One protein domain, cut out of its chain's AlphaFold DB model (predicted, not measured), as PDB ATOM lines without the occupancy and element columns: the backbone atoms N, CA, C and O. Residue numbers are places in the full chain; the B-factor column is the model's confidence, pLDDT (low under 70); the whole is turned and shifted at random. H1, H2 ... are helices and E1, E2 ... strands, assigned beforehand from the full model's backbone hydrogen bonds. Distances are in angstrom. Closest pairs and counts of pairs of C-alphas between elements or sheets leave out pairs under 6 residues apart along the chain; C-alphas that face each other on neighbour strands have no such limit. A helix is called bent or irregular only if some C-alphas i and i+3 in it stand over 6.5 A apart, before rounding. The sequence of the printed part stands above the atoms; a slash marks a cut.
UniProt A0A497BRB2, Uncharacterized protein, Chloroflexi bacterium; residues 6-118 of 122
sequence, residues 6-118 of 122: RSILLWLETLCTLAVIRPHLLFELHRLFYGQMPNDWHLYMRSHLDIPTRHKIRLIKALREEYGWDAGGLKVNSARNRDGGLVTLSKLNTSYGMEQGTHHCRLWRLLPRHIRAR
ATOM      1  N   ARG A   6     138.465  84.086 107.755       53.50
ATOM      2  CA  ARG A   6     138.563  85.276 108.611       53.50
ATOM      3  C   ARG A   6     137.266  86.082 108.705       53.50
ATOM      4  O   ARG A   6     136.971  86.591 109.774       53.50
ATOM      5  N   SER A   7     136.476  86.183 107.633       51.88
ATOM      6  CA  SER A   7     135.149  86.815 107.689       51.88
ATOM      7  C   SER A   7     134.175  85.982 108.517       51.88
ATOM      8  O   SER A   7     133.467  86.541 109.338       51.88
ATOM      9  N   ILE A   8     134.175  84.655 108.379       57.94
ATOM     10  CA  ILE A   8     133.290  83.780 109.170       57.94
ATOM     11  C   ILE A   8     133.678  83.815 110.657       57.94
ATOM     12  O   ILE A   8     132.804  83.906 111.514       57.94
ATOM     13  N   LEU A   9     134.979  83.827 110.963       51.41
ATOM     14  CA  LEU A   9     135.490  83.999 112.324       51.41
ATOM     15  C   LEU A   9     135.164  85.380 112.902       51.41
ATOM     16  O   LEU A   9     134.729  85.447 114.041       51.41
ATOM     17  N   LEU A  10     135.263  86.462 112.123       51.25
ATOM     18  CA  LEU A  10     134.828  87.799 112.552       51.25
ATOM     19  C   LEU A  10     133.312  87.856 112.798       51.25
ATOM     20  O   LEU A  10     132.877  88.469 113.768       51.25
ATOM     21  N   TRP A  11     132.500  87.184 111.979       49.34
ATOM     22  CA  TRP A  11     131.055  87.065 112.203       49.34
ATOM     23  C   TRP A  11     130.734  86.251 113.464       49.34
ATOM     24  O   TRP A  11     129.869  86.653 114.241       49.34
ATOM     25  N   LEU A  12     131.459  85.160 113.719       47.62
ATOM     26  CA  LEU A  12     131.336  84.369 114.946       47.62
ATOM     27  C   LEU A  12     131.851  85.118 116.181       47.62
ATOM     28  O   LEU A  12     131.228  85.020 117.228       47.62
ATOM     29  N   GLU A  13     132.917  85.911 116.078       42.22
ATOM     30  CA  GLU A  13     133.427  86.745 117.173       42.22
ATOM     31  C   GLU A  13     132.491  87.915 117.487       42.22
ATOM     32  O   GLU A  13     132.275  88.213 118.663       42.22
ATOM     33  N   THR A  14     131.859  88.512 116.471       47.66
ATOM     34  CA  THR A  14     130.824  89.550 116.639       47.66
ATOM     35  C   THR A  14     129.532  88.958 117.226       47.66
ATOM     36  O   THR A  14     128.871  89.586 118.054       47.66
ATOM     37  N   LEU A  15     129.190  87.710 116.878       45.72
ATOM     38  CA  LEU A  15     128.100  86.954 117.510       45.72
ATOM     39  C   LEU A  15     128.455  86.504 118.941       45.72
ATOM     40  O   LEU A  15     127.587  86.515 119.814       45.72
ATOM     41  N   CYS A  16     129.721  86.187 119.222       38.09
ATOM     42  CA  CYS A  16     130.220  85.822 120.551       38.09
ATOM     43  C   CYS A  16     130.369  87.026 121.488       38.09
ATOM     44  O   CYS A  16     130.170  86.879 122.690       38.09
ATOM     45  N   THR A  17     130.625  88.239 120.987       41.56
ATOM     46  CA  THR A  17     130.545  89.453 121.826       41.56
ATOM     47  C   THR A  17     129.101  89.785 122.221       41.56
ATOM     48  O   THR A  17     128.879  90.435 123.237       41.56
ATOM     49  N   LEU A  18     128.108  89.262 121.493       43.31
ATOM     50  CA  LEU A  18     126.687  89.274 121.869       43.31
ATOM     51  C   LEU A  18     126.268  88.078 122.742       43.31
ATOM     52  O   LEU A  18     125.116  88.037 123.197       43.31
ATOM     53  N   ALA A  19     127.185  87.147 123.030       38.41
ATOM     54  CA  ALA A  19     127.009  86.085 124.015       38.41
ATOM     55  C   ALA A  19     127.258  86.633 125.430       38.41
ATOM     56  O   ALA A  19     128.097  86.181 126.205       38.41
ATOM     57  N   VAL A  20     126.438  87.619 125.793       44.91
ATOM     58  CA  VAL A  20     125.827  87.637 127.124       44.91
ATOM     59  C   VAL A  20     125.341  86.213 127.371       44.91
ATOM     60  O   VAL A  20     124.785  85.618 126.444       44.91
ATOM     61  N   ILE A  21     125.509  85.655 128.569       45.97
ATOM     62  CA  ILE A  21     124.748  84.461 128.955       45.97
ATOM     63  C   ILE A  21     123.280  84.896 128.959       45.97
ATOM     64  O   ILE A  21     122.728  85.360 129.950       45.97
ATOM     65  N   ARG A  22     122.682  84.890 127.773       59.22
ATOM     66  CA  ARG A  22     121.304  85.245 127.523       59.22
ATOM     67  C   ARG A  22     120.540  84.060 128.097       59.22
ATOM     68  O   ARG A  22     120.883  82.929 127.739       59.22
ATOM     69  N   PRO A  23     119.509  84.267 128.929       69.44
ATOM     70  CA  PRO A  23     118.688  83.175 129.463       69.44
ATOM     71  C   PRO A  23     118.212  82.186 128.394       69.44
ATOM     72  O   PRO A  23     117.953  81.027 128.682       69.44
ATOM     73  N   HIS A  24     118.178  82.631 127.135       72.19
ATOM     74  CA  HIS A  24     118.047  81.789 125.957       72.19
ATOM     75  C   HIS A  24     118.914  80.521 125.968       72.19
ATOM     76  O   HIS A  24     118.356  79.439 125.827       72.19
ATOM     77  N   LEU A  25     120.236  80.633 126.160       76.81
ATOM     78  CA  LEU A  25     121.131  79.473 126.134       76.81
ATOM     79  C   LEU A  25     120.842  78.539 127.315       76.81
ATOM     80  O   LEU A  25     120.782  77.328 127.141       76.81
ATOM     81  N   LEU A  26     120.591  79.103 128.500       77.88
ATOM     82  CA  LEU A  26     120.216  78.324 129.680       77.88
ATOM     83  C   LEU A  26     118.937  77.515 129.429       77.88
ATOM     84  O   LEU A  26     118.875  76.337 129.769       77.88
ATOM     85  N   PHE A  27     117.926  78.122 128.803       82.31
ATOM     86  CA  PHE A  27     116.664  77.448 128.495       82.31
ATOM     87  C   PHE A  27     116.838  76.343 127.461       82.31
ATOM     88  O   PHE A  27     116.222  75.288 127.596       82.31
ATOM     89  N   GLU A  28     117.668  76.564 126.442       83.19
ATOM     90  CA  GLU A  28     117.947  75.542 125.434       83.19
ATOM     91  C   GLU A  28     118.712  74.361 126.022       83.19
ATOM     92  O   GLU A  28     118.284  73.224 125.841       83.19
ATOM     93  N   LEU A  29     119.771  74.611 126.794       83.00
ATOM     94  CA  LEU A  29     120.531  73.546 127.450       83.00
ATOM     95  C   LEU A  29     119.651  72.761 128.425       83.00
ATOM     96  O   LEU A  29     119.638  71.534 128.388       83.00
ATOM     97  N   HIS A  30     118.862  73.447 129.253       84.12
ATOM     98  CA  HIS A  30     117.995  72.765 130.210       84.12
ATOM     99  C   HIS A  30     116.932  71.909 129.514       84.12
ATOM    100  O   HIS A  30     116.632  70.800 129.952       84.12
ATOM    101  N   ARG A  31     116.417  72.376 128.373       83.56
ATOM    102  CA  ARG A  31     115.497  71.599 127.545       83.56
ATOM    103  C   ARG A  31     116.179  70.403 126.874       83.56
ATOM    104  O   ARG A  31     115.554  69.356 126.785       83.56
ATOM    105  N   LEU A  32     117.419  70.544 126.405       84.75
ATOM    106  CA  LEU A  32     118.166  69.460 125.757       84.75
ATOM    107  C   LEU A  32     118.545  68.348 126.741       84.75
ATOM    108  O   LEU A  32     118.404  67.177 126.405       84.75
ATOM    109  N   PHE A  33     118.997  68.703 127.945       91.38
ATOM    110  CA  PHE A  33     119.451  67.726 128.939       91.38
ATOM    111  C   PHE A  33     118.324  67.178 129.818       91.38
ATOM    112  O   PHE A  33     118.334  65.996 130.145       91.38
ATOM    113  N   TYR A  34     117.354  68.016 130.198       88.00
ATOM    114  CA  TYR A  34     116.327  67.660 131.185       88.00
ATOM    115  C   TYR A  34     114.900  67.678 130.624       88.00
ATOM    116  O   TYR A  34     113.960  67.368 131.350       88.00
ATOM    117  N   GLY A  35     114.696  68.083 129.365       86.75
ATOM    118  CA  GLY A  35     113.371  68.120 128.731       86.75
ATOM    119  C   GLY A  35     112.406  69.179 129.282       86.75
ATOM    120  O   GLY A  35     111.301  69.327 128.766       86.75
ATOM    121  N   GLN A  36     112.814  69.946 130.293       86.56
ATOM    122  CA  GLN A  36     111.963  70.881 131.033       86.56
ATOM    123  C   GLN A  36     112.597  72.278 131.103       86.56
ATOM    124  O   GLN A  36     113.731  72.478 130.668       86.56
ATOM    125  N   MET A  37     111.873  73.273 131.619       83.88
ATOM    126  CA  MET A  37     112.421  74.612 131.882       83.88
ATOM    127  C   MET A  37     113.022  74.653 133.299       83.88
ATOM    128  O   MET A  37     112.522  73.925 134.156       83.88
ATOM    129  N   PRO A  38     114.074  75.447 133.578       85.38
ATOM    130  CA  PRO A  38     114.579  75.583 134.945       85.38
ATOM    131  C   PRO A  38     113.482  76.130 135.860       85.38
ATOM    132  O   PRO A  38     112.815  77.082 135.467       85.38
ATOM    133  N   ASN A  39     113.310  75.587 137.064       85.19
ATOM    134  CA  ASN A  39     112.256  76.029 137.991       85.19
ATOM    135  C   ASN A  39     112.445  77.491 138.438       85.19
ATOM    136  O   ASN A  39     111.503  78.283 138.443       85.19
ATOM    137  N   ASP A  40     113.688  77.887 138.710       86.19
ATOM    138  CA  ASP A  40     114.038  79.213 139.241       86.19
ATOM    139  C   ASP A  40     114.441  80.214 138.150       86.19
ATOM    140  O   ASP A  40     115.174  81.176 138.378       86.19
ATOM    141  N   TRP A  41     113.960  79.997 136.925       84.88
ATOM    142  CA  TRP A  41     114.328  80.801 135.761       84.88
ATOM    143  C   TRP A  41     114.019  82.302 135.919       84.88
ATOM    144  O   TRP A  41     114.725  83.146 135.362       84.88
ATOM    145  N   HIS A  42     112.963  82.632 136.668       85.25
ATOM    146  CA  HIS A  42     112.484  83.992 136.914       85.25
ATOM    147  C   HIS A  42     113.498  84.848 137.694       85.25
ATOM    148  O   HIS A  42     113.534  86.062 137.507       85.25
ATOM    149  N   LEU A  43     114.370  84.229 138.499       82.69
ATOM    150  CA  LEU A  43     115.405  84.924 139.275       82.69
ATOM    151  C   LEU A  43     116.531  85.488 138.400       82.69
ATOM    152  O   LEU A  43     117.219  86.426 138.796       82.69
ATOM    153  N   TYR A  44     116.717  84.943 137.197       78.44
ATOM    154  CA  TYR A  44     117.734  85.414 136.256       78.44
ATOM    155  C   TYR A  44     117.251  86.584 135.384       78.44
ATOM    156  O   TYR A  44     118.020  87.116 134.578       78.44
ATOM    157  N   MET A  45     115.983  86.989 135.509       80.25
ATOM    158  CA  MET A  45     115.398  88.064 134.712       80.25
ATOM    159  C   MET A  45     115.676  89.423 135.352       80.25
ATOM    160  O   MET A  45     115.190  89.722 136.437       80.25
ATOM    161  N   ARG A  46     116.418  90.284 134.651       79.88
ATOM    162  CA  ARG A  46     116.710  91.664 135.098       79.88
ATOM    163  C   ARG A  46     115.887  92.693 134.335       79.88
ATOM    164  O   ARG A  46     115.702  93.833 134.766       79.88
ATOM    165  N   SER A  47     115.438  92.307 133.145       80.00
ATOM    166  CA  SER A  47     114.675  93.131 132.227       80.00
ATOM    167  C   SER A  47     113.865  92.272 131.253       80.00
ATOM    168  O   SER A  47     114.138  91.094 131.023       80.00
ATOM    169  N   HIS A  48     112.911  92.905 130.575       79.88
ATOM    170  CA  HIS A  48     112.154  92.302 129.475       79.88
ATOM    171  C   HIS A  48     113.007  91.963 128.230       79.88
ATOM    172  O   HIS A  48     112.483  91.370 127.281       79.88
ATOM    173  N   LEU A  49     114.276  92.391 128.189       80.25
ATOM    174  CA  LEU A  49     115.225  92.109 127.107       80.25
ATOM    175  C   LEU A  49     115.963  90.782 127.315       80.25
ATOM    176  O   LEU A  49     116.414  90.179 126.345       80.25
ATOM    177  N   ASP A  50     116.051  90.307 128.560       79.50
ATOM    178  CA  ASP A  50     116.666  89.016 128.878       79.50
ATOM    179  C   ASP A  50     115.759  87.839 128.445       79.50
ATOM    180  O   ASP A  50     116.223  86.716 128.238       79.50
ATOM    181  N   ILE A  51     114.463  88.106 128.240       83.81
ATOM    182  CA  ILE A  51     113.473  87.118 127.808       83.81
ATOM    183  C   ILE A  51     113.623  86.833 126.300       83.81
ATOM    184  O   ILE A  51     113.468  87.752 125.489       83.81
ATOM    185  N   PRO A  52     113.832  85.567 125.881       82.94
ATOM    186  CA  PRO A  52     113.939  85.218 124.467       82.94
ATOM    187  C   PRO A  52     112.678  85.596 123.682       82.94
ATOM    188  O   PRO A  52     111.574  85.194 124.052       82.94
ATOM    189  N   THR A  53     112.839  86.296 122.553       83.06
ATOM    190  CA  THR A  53     111.726  86.813 121.731       83.06
ATOM    191  C   THR A  53     110.696  85.737 121.385       83.06
ATOM    192  O   THR A  53     109.498  85.971 121.521       83.06
ATOM    193  N   ARG A  54     111.153  84.527 121.030       82.69
ATOM    194  CA  ARG A  54     110.293  83.384 120.673       82.69
ATOM    195  C   ARG A  54     109.315  82.989 121.787       82.69
ATOM    196  O   ARG A  54     108.219  82.520 121.507       82.69
ATOM    197  N   HIS A  55     109.710  83.162 123.045       82.75
ATOM    198  CA  HIS A  55     108.940  82.720 124.209       82.75
ATOM    199  C   HIS A  55     108.421  83.887 125.052       82.75
ATOM    200  O   HIS A  55     107.857  83.667 126.122       82.75
ATOM    201  N   LYS A  56     108.580  85.123 124.567       86.62
ATOM    202  CA  LYS A  56     108.405  86.335 125.361       86.62
ATOM    203  C   LYS A  56     107.020  86.466 125.978       86.62
ATOM    204  O   LYS A  56     106.914  86.657 127.181       86.62
ATOM    205  N   ILE A  57     105.975  86.284 125.176       89.25
ATOM    206  CA  ILE A  57     104.580  86.388 125.632       89.25
ATOM    207  C   ILE A  57     104.276  85.338 126.708       89.25
ATOM    208  O   ILE A  57     103.725  85.664 127.755       89.25
ATOM    209  N   ARG A  58     104.681  84.081 126.480       89.56
ATOM    210  CA  ARG A  58     104.443  82.975 127.417       89.56
ATOM    211  C   ARG A  58     105.147  83.203 128.753       89.56
ATOM    212  O   ARG A  58     104.549  82.997 129.799       89.56
ATOM    213  N   LEU A  59     106.404  83.638 128.711       89.56
ATOM    214  CA  LEU A  59     107.208  83.859 129.912       89.56
ATOM    215  C   LEU A  59     106.742  85.094 130.687       89.56
ATOM    216  O   LEU A  59     106.651  85.040 131.903       89.56
ATOM    217  N   ILE A  60     106.365  86.177 130.007       91.00
ATOM    218  CA  ILE A  60     105.778  87.352 130.668       91.00
ATOM    219  C   ILE A  60     104.456  86.993 131.356       91.00
ATOM    220  O   ILE A  60     104.213  87.430 132.479       91.00
ATOM    221  N   LYS A  61     103.627  86.160 130.715       91.56
ATOM    222  CA  LYS A  61     102.398  85.645 131.324       91.56
ATOM    223  C   LYS A  61     102.699  84.845 132.600       91.56
ATOM    224  O   LYS A  61     102.085  85.123 133.624       91.56
ATOM    225  N   ALA A  62     103.685  83.947 132.558       91.56
ATOM    226  CA  ALA A  62     104.128  83.181 133.726       91.56
ATOM    227  C   ALA A  62     104.687  84.081 134.848       91.56
ATOM    228  O   ALA A  62     104.325  83.906 136.005       91.56
ATOM    229  N   LEU A  63     105.488  85.110 134.525       91.19
ATOM    230  CA  LEU A  63     105.966  86.099 135.511       91.19
ATOM    231  C   LEU A  63     104.814  86.772 136.263       91.19
ATOM    232  O   LEU A  63     104.895  86.966 137.474       91.19
ATOM    233  N   ARG A  64     103.738  87.106 135.550       92.25
ATOM    234  CA  ARG A  64     102.555  87.730 136.144       92.25
ATOM    235  C   ARG A  64     101.742  86.749 136.988       92.25
ATOM    236  O   ARG A  64     101.366  87.084 138.103       92.25
ATOM    237  N   GLU A  65     101.447  85.572 136.443       92.38
ATOM    238  CA  GLU A  65     100.493  84.624 137.035       92.38
ATOM    239  C   GLU A  65     101.106  83.787 138.160       92.38
ATOM    240  O   GLU A  65     100.465  83.596 139.189       92.38
ATOM    241  N   GLU A  66     102.347  83.329 137.999       91.75
ATOM    242  CA  GLU A  66     102.996  82.412 138.945       91.75
ATOM    243  C   GLU A  66     103.847  83.163 139.977       91.75
ATOM    244  O   GLU A  66     103.874  82.800 141.152       91.75
ATOM    245  N   TYR A  67     104.519  84.241 139.561       88.88
ATOM    246  CA  TYR A  67     105.495  84.950 140.401       88.88
ATOM    247  C   TYR A  67     105.002  86.315 140.906       88.88
ATOM    248  O   TYR A  67     105.672  86.960 141.717       88.88
ATOM    249  N   GLY A  68     103.818  86.758 140.469       89.31
ATOM    250  CA  GLY A  68     103.191  88.002 140.921       89.31
ATOM    251  C   GLY A  68     103.949  89.264 140.507       89.31
ATOM    252  O   GLY A  68     103.940  90.253 141.240       89.31
ATOM    253  N   TRP A  69     104.655  89.230 139.375       91.44
ATOM    254  CA  TRP A  69     105.298  90.418 138.815       91.44
ATOM    255  C   TRP A  69     104.271  91.310 138.114       91.44
ATOM    256  O   TRP A  69     103.308  90.830 137.515       91.44
ATOM    257  N   ASP A  70     104.524  92.616 138.119       90.56
ATOM    258  CA  ASP A  70     103.742  93.567 137.335       90.56
ATOM    259  C   ASP A  70     104.301  93.626 135.909       90.56
ATOM    260  O   ASP A  70     105.260  94.347 135.596       90.56
ATOM    261  N   ALA A  71     103.722  92.787 135.051       87.50
ATOM    262  CA  ALA A  71     104.107  92.656 133.658       87.50
ATOM    263  C   ALA A  71     102.880  92.594 132.737       87.50
ATOM    264  O   ALA A  71     101.877  91.944 133.036       87.50
ATOM    265  N   GLY A  72     102.974  93.261 131.584       79.94
ATOM    266  CA  GLY A  72     101.876  93.408 130.633       79.94
ATOM    267  C   GLY A  72     102.363  93.428 129.187       79.94
ATOM    268  O   GLY A  72     103.308  94.136 128.834       79.94
ATOM    269  N   GLY A  73     101.708  92.636 128.333       82.06
ATOM    270  CA  GLY A  73     102.033  92.526 126.910       82.06
ATOM    271  C   GLY A  73     103.479  92.077 126.671       82.06
ATOM    272  O   GLY A  73     103.795  90.894 126.766       82.06
ATOM    273  N   LEU A  74     104.353  93.034 126.344       80.50
ATOM    274  CA  LEU A  74     105.772  92.816 126.029       80.50
ATOM    275  C   LEU A  74     106.739  93.492 127.016       80.50
ATOM    276  O   LEU A  74     107.956  93.443 126.795       80.50
ATOM    277  N   LYS A  75     106.223  94.131 128.072       83.50
ATOM    278  CA  LYS A  75     107.010  94.888 129.051       83.50
ATOM    279  C   LYS A  75     106.814  94.346 130.465       83.50
ATOM    280  O   LYS A  75     105.752  93.842 130.821       83.50
ATOM    281  N   VAL A  76     107.872  94.481 131.256       86.69
ATOM    282  CA  VAL A  76     107.892  94.221 132.697       86.69
ATOM    283  C   VAL A  76     108.140  95.572 133.362       86.69
ATOM    284  O   VAL A  76     109.126  96.224 133.018       86.69
ATOM    285  N   ASN A  77     107.243  96.002 134.248       86.00
ATOM    286  CA  ASN A  77     107.328  97.302 134.917       86.00
ATOM    287  C   ASN A  77     107.986  97.156 136.293       86.00
ATOM    288  O   ASN A  77     108.965  97.840 136.603       86.00
ATOM    289  N   SER A  78     107.475  96.210 137.085       89.12
ATOM    290  CA  SER A  78     107.935  95.953 138.446       89.12
ATOM    291  C   SER A  78     108.062  94.456 138.697       89.12
ATOM    292  O   SER A  78     107.286  93.649 138.187       89.12
ATOM    293  N   ALA A  79     109.056  94.089 139.492       89.06
ATOM    294  CA  ALA A  79     109.336  92.717 139.875       89.06
ATOM    295  C   ALA A  79     109.057  92.526 141.360       89.06
ATOM    296  O   ALA A  79     109.178  93.456 142.162       89.06
ATOM    297  N   ARG A  80     108.702  91.300 141.729       88.38
ATOM    298  CA  ARG A  80     108.561  90.924 143.129       88.38
ATOM    299  C   ARG A  80     109.939  90.603 143.701       88.38
ATOM    300  O   ARG A  80     110.630  89.736 143.173       88.38
ATOM    301  N   ASN A  81     110.336  91.314 144.753       86.88
ATOM    302  CA  ASN A  81     111.585  91.047 145.455       86.88
ATOM    303  C   ASN A  81     111.471  89.781 146.319       86.88
ATOM    304  O   ASN A  81     110.364  89.333 146.630       86.88
ATOM    305  N   ARG A  82     112.608  89.253 146.789       81.50
ATOM    306  CA  ARG A  82     112.650  88.159 147.776       81.50
ATOM    307  C   ARG A  82     111.859  88.483 149.048       81.50
ATOM    308  O   ARG A  82     111.228  87.596 149.610       81.50
ATOM    309  N   ASP A  83     111.834  89.753 149.443       83.75
ATOM    310  CA  ASP A  83     111.071  90.248 150.600       83.75
ATOM    311  C   ASP A  83     109.548  90.242 150.361       83.75
ATOM    312  O   ASP A  83     108.768  90.663 151.209       83.75
ATOM    313  N   GLY A  84     109.104  89.824 149.173       83.38
ATOM    314  CA  GLY A  84     107.704  89.764 148.773       83.38
ATOM    315  C   GLY A  84     107.134  91.091 148.271       83.38
ATOM    316  O   GLY A  84     106.068  91.071 147.654       83.38
ATOM    317  N   GLY A  85     107.834  92.208 148.485       88.25
ATOM    318  CA  GLY A  85     107.443  93.538 148.021       88.25
ATOM    319  C   GLY A  85     107.625  93.735 146.514       88.25
ATOM    320  O   GLY A  85     108.567  93.218 145.912       88.25
ATOM    321  N   LEU A  86     106.730  94.512 145.905       90.38
ATOM    322  CA  LEU A  86     106.824  94.888 144.499       90.38
ATOM    323  C   LEU A  86     107.756  96.098 144.352       90.38
ATOM    324  O   LEU A  86     107.542  97.139 144.972       90.38
ATOM    325  N   VAL A  87     108.799  95.964 143.538       90.38
ATOM    326  CA  VAL A  87     109.806  97.007 143.322       90.38
ATOM    327  C   VAL A  87     110.025  97.247 141.836       90.38
ATOM    328  O   VAL A  87     109.963  96.333 141.014       90.38
ATOM    329  N   THR A  88     110.317  98.492 141.470       90.56
ATOM    330  CA  THR A  88     110.717  98.833 140.102       90.56
ATOM    331  C   THR A  88     111.969  98.053 139.715       90.56
ATOM    332  O   THR A  88     112.876  97.902 140.535       90.56
ATOM    333  N   LEU A  89     112.072  97.632 138.451       86.12
ATOM    334  CA  LEU A  89     113.236  96.884 137.953       86.12
ATOM    335  C   LEU A  89     114.579  97.571 138.237       86.12
ATOM    336  O   LEU A  89     115.555  96.895 138.530       86.12
ATOM    337  N   SER A  90     114.636  98.905 138.187       83.94
ATOM    338  CA  SER A  90     115.849  99.657 138.539       83.94
ATOM    339  C   SER A  90     116.266  99.403 139.993       83.94
ATOM    340  O   SER A  90     117.389  98.984 140.253       83.94
ATOM    341  N   LYS A  91     115.325  99.543 140.937       85.19
ATOM    342  CA  LYS A  91     115.563  99.297 142.363       85.19
ATOM    343  C   LYS A  91     115.882  97.827 142.645       85.19
ATOM    344  O   LYS A  91     116.768  97.558 143.450       85.19
ATOM    345  N   LEU A  92     115.198  96.902 141.963       84.62
ATOM    346  CA  LEU A  92     115.495  95.470 142.027       84.62
ATOM    347  C   LEU A  92     116.954  95.224 141.628       84.62
ATOM    348  O   LEU A  92     117.727  94.694 142.418       84.62
ATOM    349  N   ASN A  93     117.352  95.684 140.444       81.38
ATOM    350  CA  ASN A  93     118.695  95.472 139.919       81.38
ATOM    351  C   ASN A  93     119.756  96.061 140.863       81.38
ATOM    352  O   ASN A  93     120.680  95.348 141.249       81.38
ATOM    353  N   THR A  94     119.561  97.288 141.356       82.25
ATOM    354  CA  THR A  94     120.463  97.908 142.340       82.25
ATOM    355  C   THR A  94     120.561  97.109 143.643       82.25
ATOM    356  O   THR A  94     121.658  96.963 144.174       82.25
ATOM    357  N   SER A  95     119.453  96.555 144.153       79.00
ATOM    358  CA  SER A  95     119.458  95.763 145.397       79.00
ATOM    359  C   SER A  95     120.288  94.481 145.294       79.00
ATOM    360  O   SER A  95     120.910  94.068 146.267       79.00
ATOM    361  N   TYR A  96     120.375  93.902 144.095       74.38
ATOM    362  CA  TYR A  96     121.242  92.761 143.797       74.38
ATOM    363  C   TYR A  96     122.655  93.183 143.350       74.38
ATOM    364  O   TYR A  96     123.412  92.354 142.847       74.38
ATOM    365  N   GLY A  97     123.021  94.464 143.493       65.25
ATOM    366  CA  GLY A  97     124.320  94.991 143.059       65.25
ATOM    367  C   GLY A  97     124.509  94.985 141.538       65.25
ATOM    368  O   GLY A  97     125.635  95.028 141.046       65.25
ATOM    369  N   MET A  98     123.418  94.904 140.778       65.62
ATOM    370  CA  MET A  98     123.425  94.872 139.323       65.62
ATOM    371  C   MET A  98     123.070  96.259 138.784       65.62
ATOM    372  O   MET A  98     121.912  96.659 138.787       65.62
ATOM    373  N   GLU A  99     124.038  97.016 138.266       57.53
ATOM    374  CA  GLU A  99     123.689  98.195 137.457       57.53
ATOM    375  C   GLU A  99     122.962  97.752 136.176       57.53
ATOM    376  O   GLU A  99     123.256  96.675 135.645       57.53
ATOM    377  N   GLN A 100     122.024  98.562 135.664       50.59
ATOM    378  CA  GLN A 100     121.418  98.358 134.342       50.59
ATOM    379  C   GLN A 100     122.489  98.518 133.258       50.59
ATOM    380  O   GLN A 100     122.695  99.576 132.677       50.59
ATOM    381  N   GLY A 101     123.192  97.428 133.003       47.59
ATOM    382  CA  GLY A 101     124.222  97.305 132.000       47.59
ATOM    383  C   GLY A 101     124.439  95.830 131.730       47.59
ATOM    384  O   GLY A 101     124.311  94.983 132.616       47.59
ATOM    385  N   THR A 102     124.725  95.504 130.478       47.84
ATOM    386  CA  THR A 102     125.082  94.153 130.070       47.84
ATOM    387  C   THR A 102     126.373  93.746 130.781       47.84
ATOM    388  O   THR A 102     127.471  94.006 130.294       47.84
ATOM    389  N   HIS A 103     126.255  93.135 131.962       44.59
ATOM    390  CA  HIS A 103     127.378  92.508 132.652       44.59
ATOM    391  C   HIS A 103     127.781  91.260 131.870       44.59
ATOM    392  O   HIS A 103     127.384  90.140 132.177       44.59
ATOM    393  N   HIS A 104     128.575  91.462 130.822       46.06
ATOM    394  CA  HIS A 104     129.617  90.501 130.507       46.06
ATOM    395  C   HIS A 104     130.472  90.388 131.765       46.06
ATOM    396  O   HIS A 104     130.696  91.406 132.428       46.06
ATOM    397  N   CYS A 105     130.939  89.191 132.119       42.19
ATOM    398  CA  CYS A 105     132.018  89.063 133.089       42.19
ATOM    399  C   CYS A 105     133.065  90.123 132.720       42.19
ATOM    400  O   CYS A 105     133.656  90.028 131.640       42.19
ATOM    401  N   ARG A 106     133.219  91.180 133.536       43.69
ATOM    402  CA  ARG A 106     134.200  92.247 133.303       43.69
ATOM    403  C   ARG A 106     135.572  91.657 133.593       43.69
ATOM    404  O   ARG A 106     136.225  91.992 134.571       43.69
ATOM    405  N   LEU A 107     136.005  90.731 132.746       55.38
ATOM    406  CA  LEU A 107     137.399  90.371 132.659       55.38
ATOM    407  C   LEU A 107     138.111  91.660 132.272       55.38
ATOM    408  O   LEU A 107     137.793  92.250 131.241       55.38
ATOM    409  N   TRP A 108     139.057  92.091 133.099       53.66
ATOM    410  CA  TRP A 108     139.826  93.325 132.925       53.66
ATOM    411  C   TRP A 108     140.312  93.538 131.479       53.66
ATOM    412  O   TRP A 108     140.249  94.636 130.930       53.66
ATOM    413  N   ARG A 109     140.695  92.444 130.808       63.38
ATOM    414  CA  ARG A 109     141.149  92.415 129.407       63.38
ATOM    415  C   ARG A 109     140.095  92.799 128.357       63.38
ATOM    416  O   ARG A 109     140.476  93.182 127.257       63.38
ATOM    417  N   LEU A 110     138.805  92.681 128.671       55.81
ATOM    418  CA  LEU A 110     137.690  92.927 127.747       55.81
ATOM    419  C   LEU A 110     137.120  94.349 127.853       55.81
ATOM    420  O   LEU A 110     136.240  94.711 127.076       55.81
ATOM    421  N   LEU A 111     137.616  95.173 128.783       63.09
ATOM    422  CA  LEU A 111     137.194  96.568 128.887       63.09
ATOM    423  C   LEU A 111     137.871  97.445 127.809       63.09
ATOM    424  O   LEU A 111     139.072  97.287 127.526       63.09
ATOM    425  N   PRO A 112     137.145  98.423 127.226       57.62
ATOM    426  CA  PRO A 112     137.725  99.437 126.349       57.62
ATOM    427  C   PRO A 112     138.948 100.109 126.985       57.62
ATOM    428  O   PRO A 112     138.961 100.386 128.185       57.62
ATOM    429  N   ARG A 113     139.989 100.391 126.185       62.69
ATOM    430  CA  ARG A 113     141.266 100.958 126.677       62.69
ATOM    431  C   ARG A 113     141.076 102.225 127.523       62.69
ATOM    432  O   ARG A 113     141.745 102.373 128.537       62.69
ATOM    433  N   HIS A 114     140.126 103.083 127.154       64.81
ATOM    434  CA  HIS A 114     139.854 104.335 127.866       64.81
ATOM    435  C   HIS A 114     139.219 104.141 129.258       64.81
ATOM    436  O   HIS A 114     139.333 105.022 130.099       64.81
ATOM    437  N   ILE A 115     138.569 102.998 129.517       60.50
ATOM    438  CA  ILE A 115     138.021 102.659 130.841       60.50
ATOM    439  C   ILE A 115     139.122 102.075 131.735       60.50
ATOM    440  O   ILE A 115     139.170 102.387 132.921       60.50
ATOM    441  N   ARG A 116     140.040 101.284 131.159       60.19
ATOM    442  CA  ARG A 116     141.187 100.701 131.883       60.19
ATOM    443  C   ARG A 116     142.114 101.762 132.477       60.19
ATOM    444  O   ARG A 116     142.504 101.644 133.628       60.19
ATOM    445  N   ALA A 117     142.385 102.829 131.727       61.00
ATOM    446  CA  ALA A 117     143.289 103.900 132.155       61.00
ATOM    447  C   ALA A 117     142.783 104.724 133.359       61.00
ATOM    448  O   ALA A 117     143.544 105.489 133.938       61.00
ATOM    449  N   ARG A 118     141.501 104.605 133.743       52.03
ATOM    450  CA  ARG A 118     140.890 105.441 134.790       52.03
ATOM    451  C   ARG A 118     141.075 104.894 136.214       52.03
ATOM    452  O   ARG A 118     140.822 105.634 137.154       52.03
TER     453      ARG A 118
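What this domain is: This is residues 6 to 118 of the 122 residues of an uncharacterized protein of Chloroflexi bacterium (UniProt A0A497BRB2). A small three-stranded sheet, E1 E2 E3, has H4 and H5 over one face, and well away from it lie two separate arms: H1, which is joined to H2 by residues 18 to 22, and H6, reached from H5 by the long stretch of residues 96 to 112. H3 is near H4 and H2, and residues 6 to 16 of H1 stick out free. The printed part has 113 residues with six named helices and three named strands, in order H1 H2 H3 H4 E1 E2 E3 H5 H6; of the 64 residues in named elements helices hold 52 and strands 12, mostly helix, and the sheet, in the order E1 E2 E3, is antiparallel. The whole is loose, radius of gyration of the C-alphas 16.6 A, spanning 47 by 38 by 24 A.

How they stand to each other: E1, residues 70 to 72, E2, 75 to 80, and E3, 86 to 88, form a meander, each strand the antiparallel neighbour of the one before. In the hairpin E1 and E2, N 70 and O 78 are 2.9 A apart, within hydrogen-bond range; in the hairpin E2 and E3, N 79 and O 87 are 2.9 A apart. H4, residues 53 to 65, is on the sheet, making two layers, a helix on one face; its closest C-alphas to E1 are Arg 64 and Ala 71, 5.7 A. H5, residues 89 to 95, is on the same face. H3, residues 41 to 44, is close but not clearly touching H4 and H2, residues 23 to 34: C-alphas His 42 and Leu 63 are 7.0 A apart, Pro 23 and Tyr 44 7.2 A. H1, residues 6 to 17, and H6, 113 to 116, are apart. Every O i to N i+4 pair is within hydrogen-bond range in H1, H2 and H5, and 7 of 9 in H4; H3 and H6 are too short.

Where its parts are: H4, 19.1 A long, is irregular: C-alphas 54 and 57 are 8.1 A apart. H1 is 16.0 A, from C-alpha 6 at (138.563, 85.276, 108.611), H2 15.8 A and E2 14.7 A. H6 ends at C-alpha 116, (141.187, 100.701, 131.883).

The domain as a whole: The C-alphas of Arg 6 and Gly 85, the two farthest apart, are 50.9 A apart. The printed part has no cut; H5 to H6 is a long link of 17 residues. Residues 6 to 23 and 97 to 118 have pLDDT under 70.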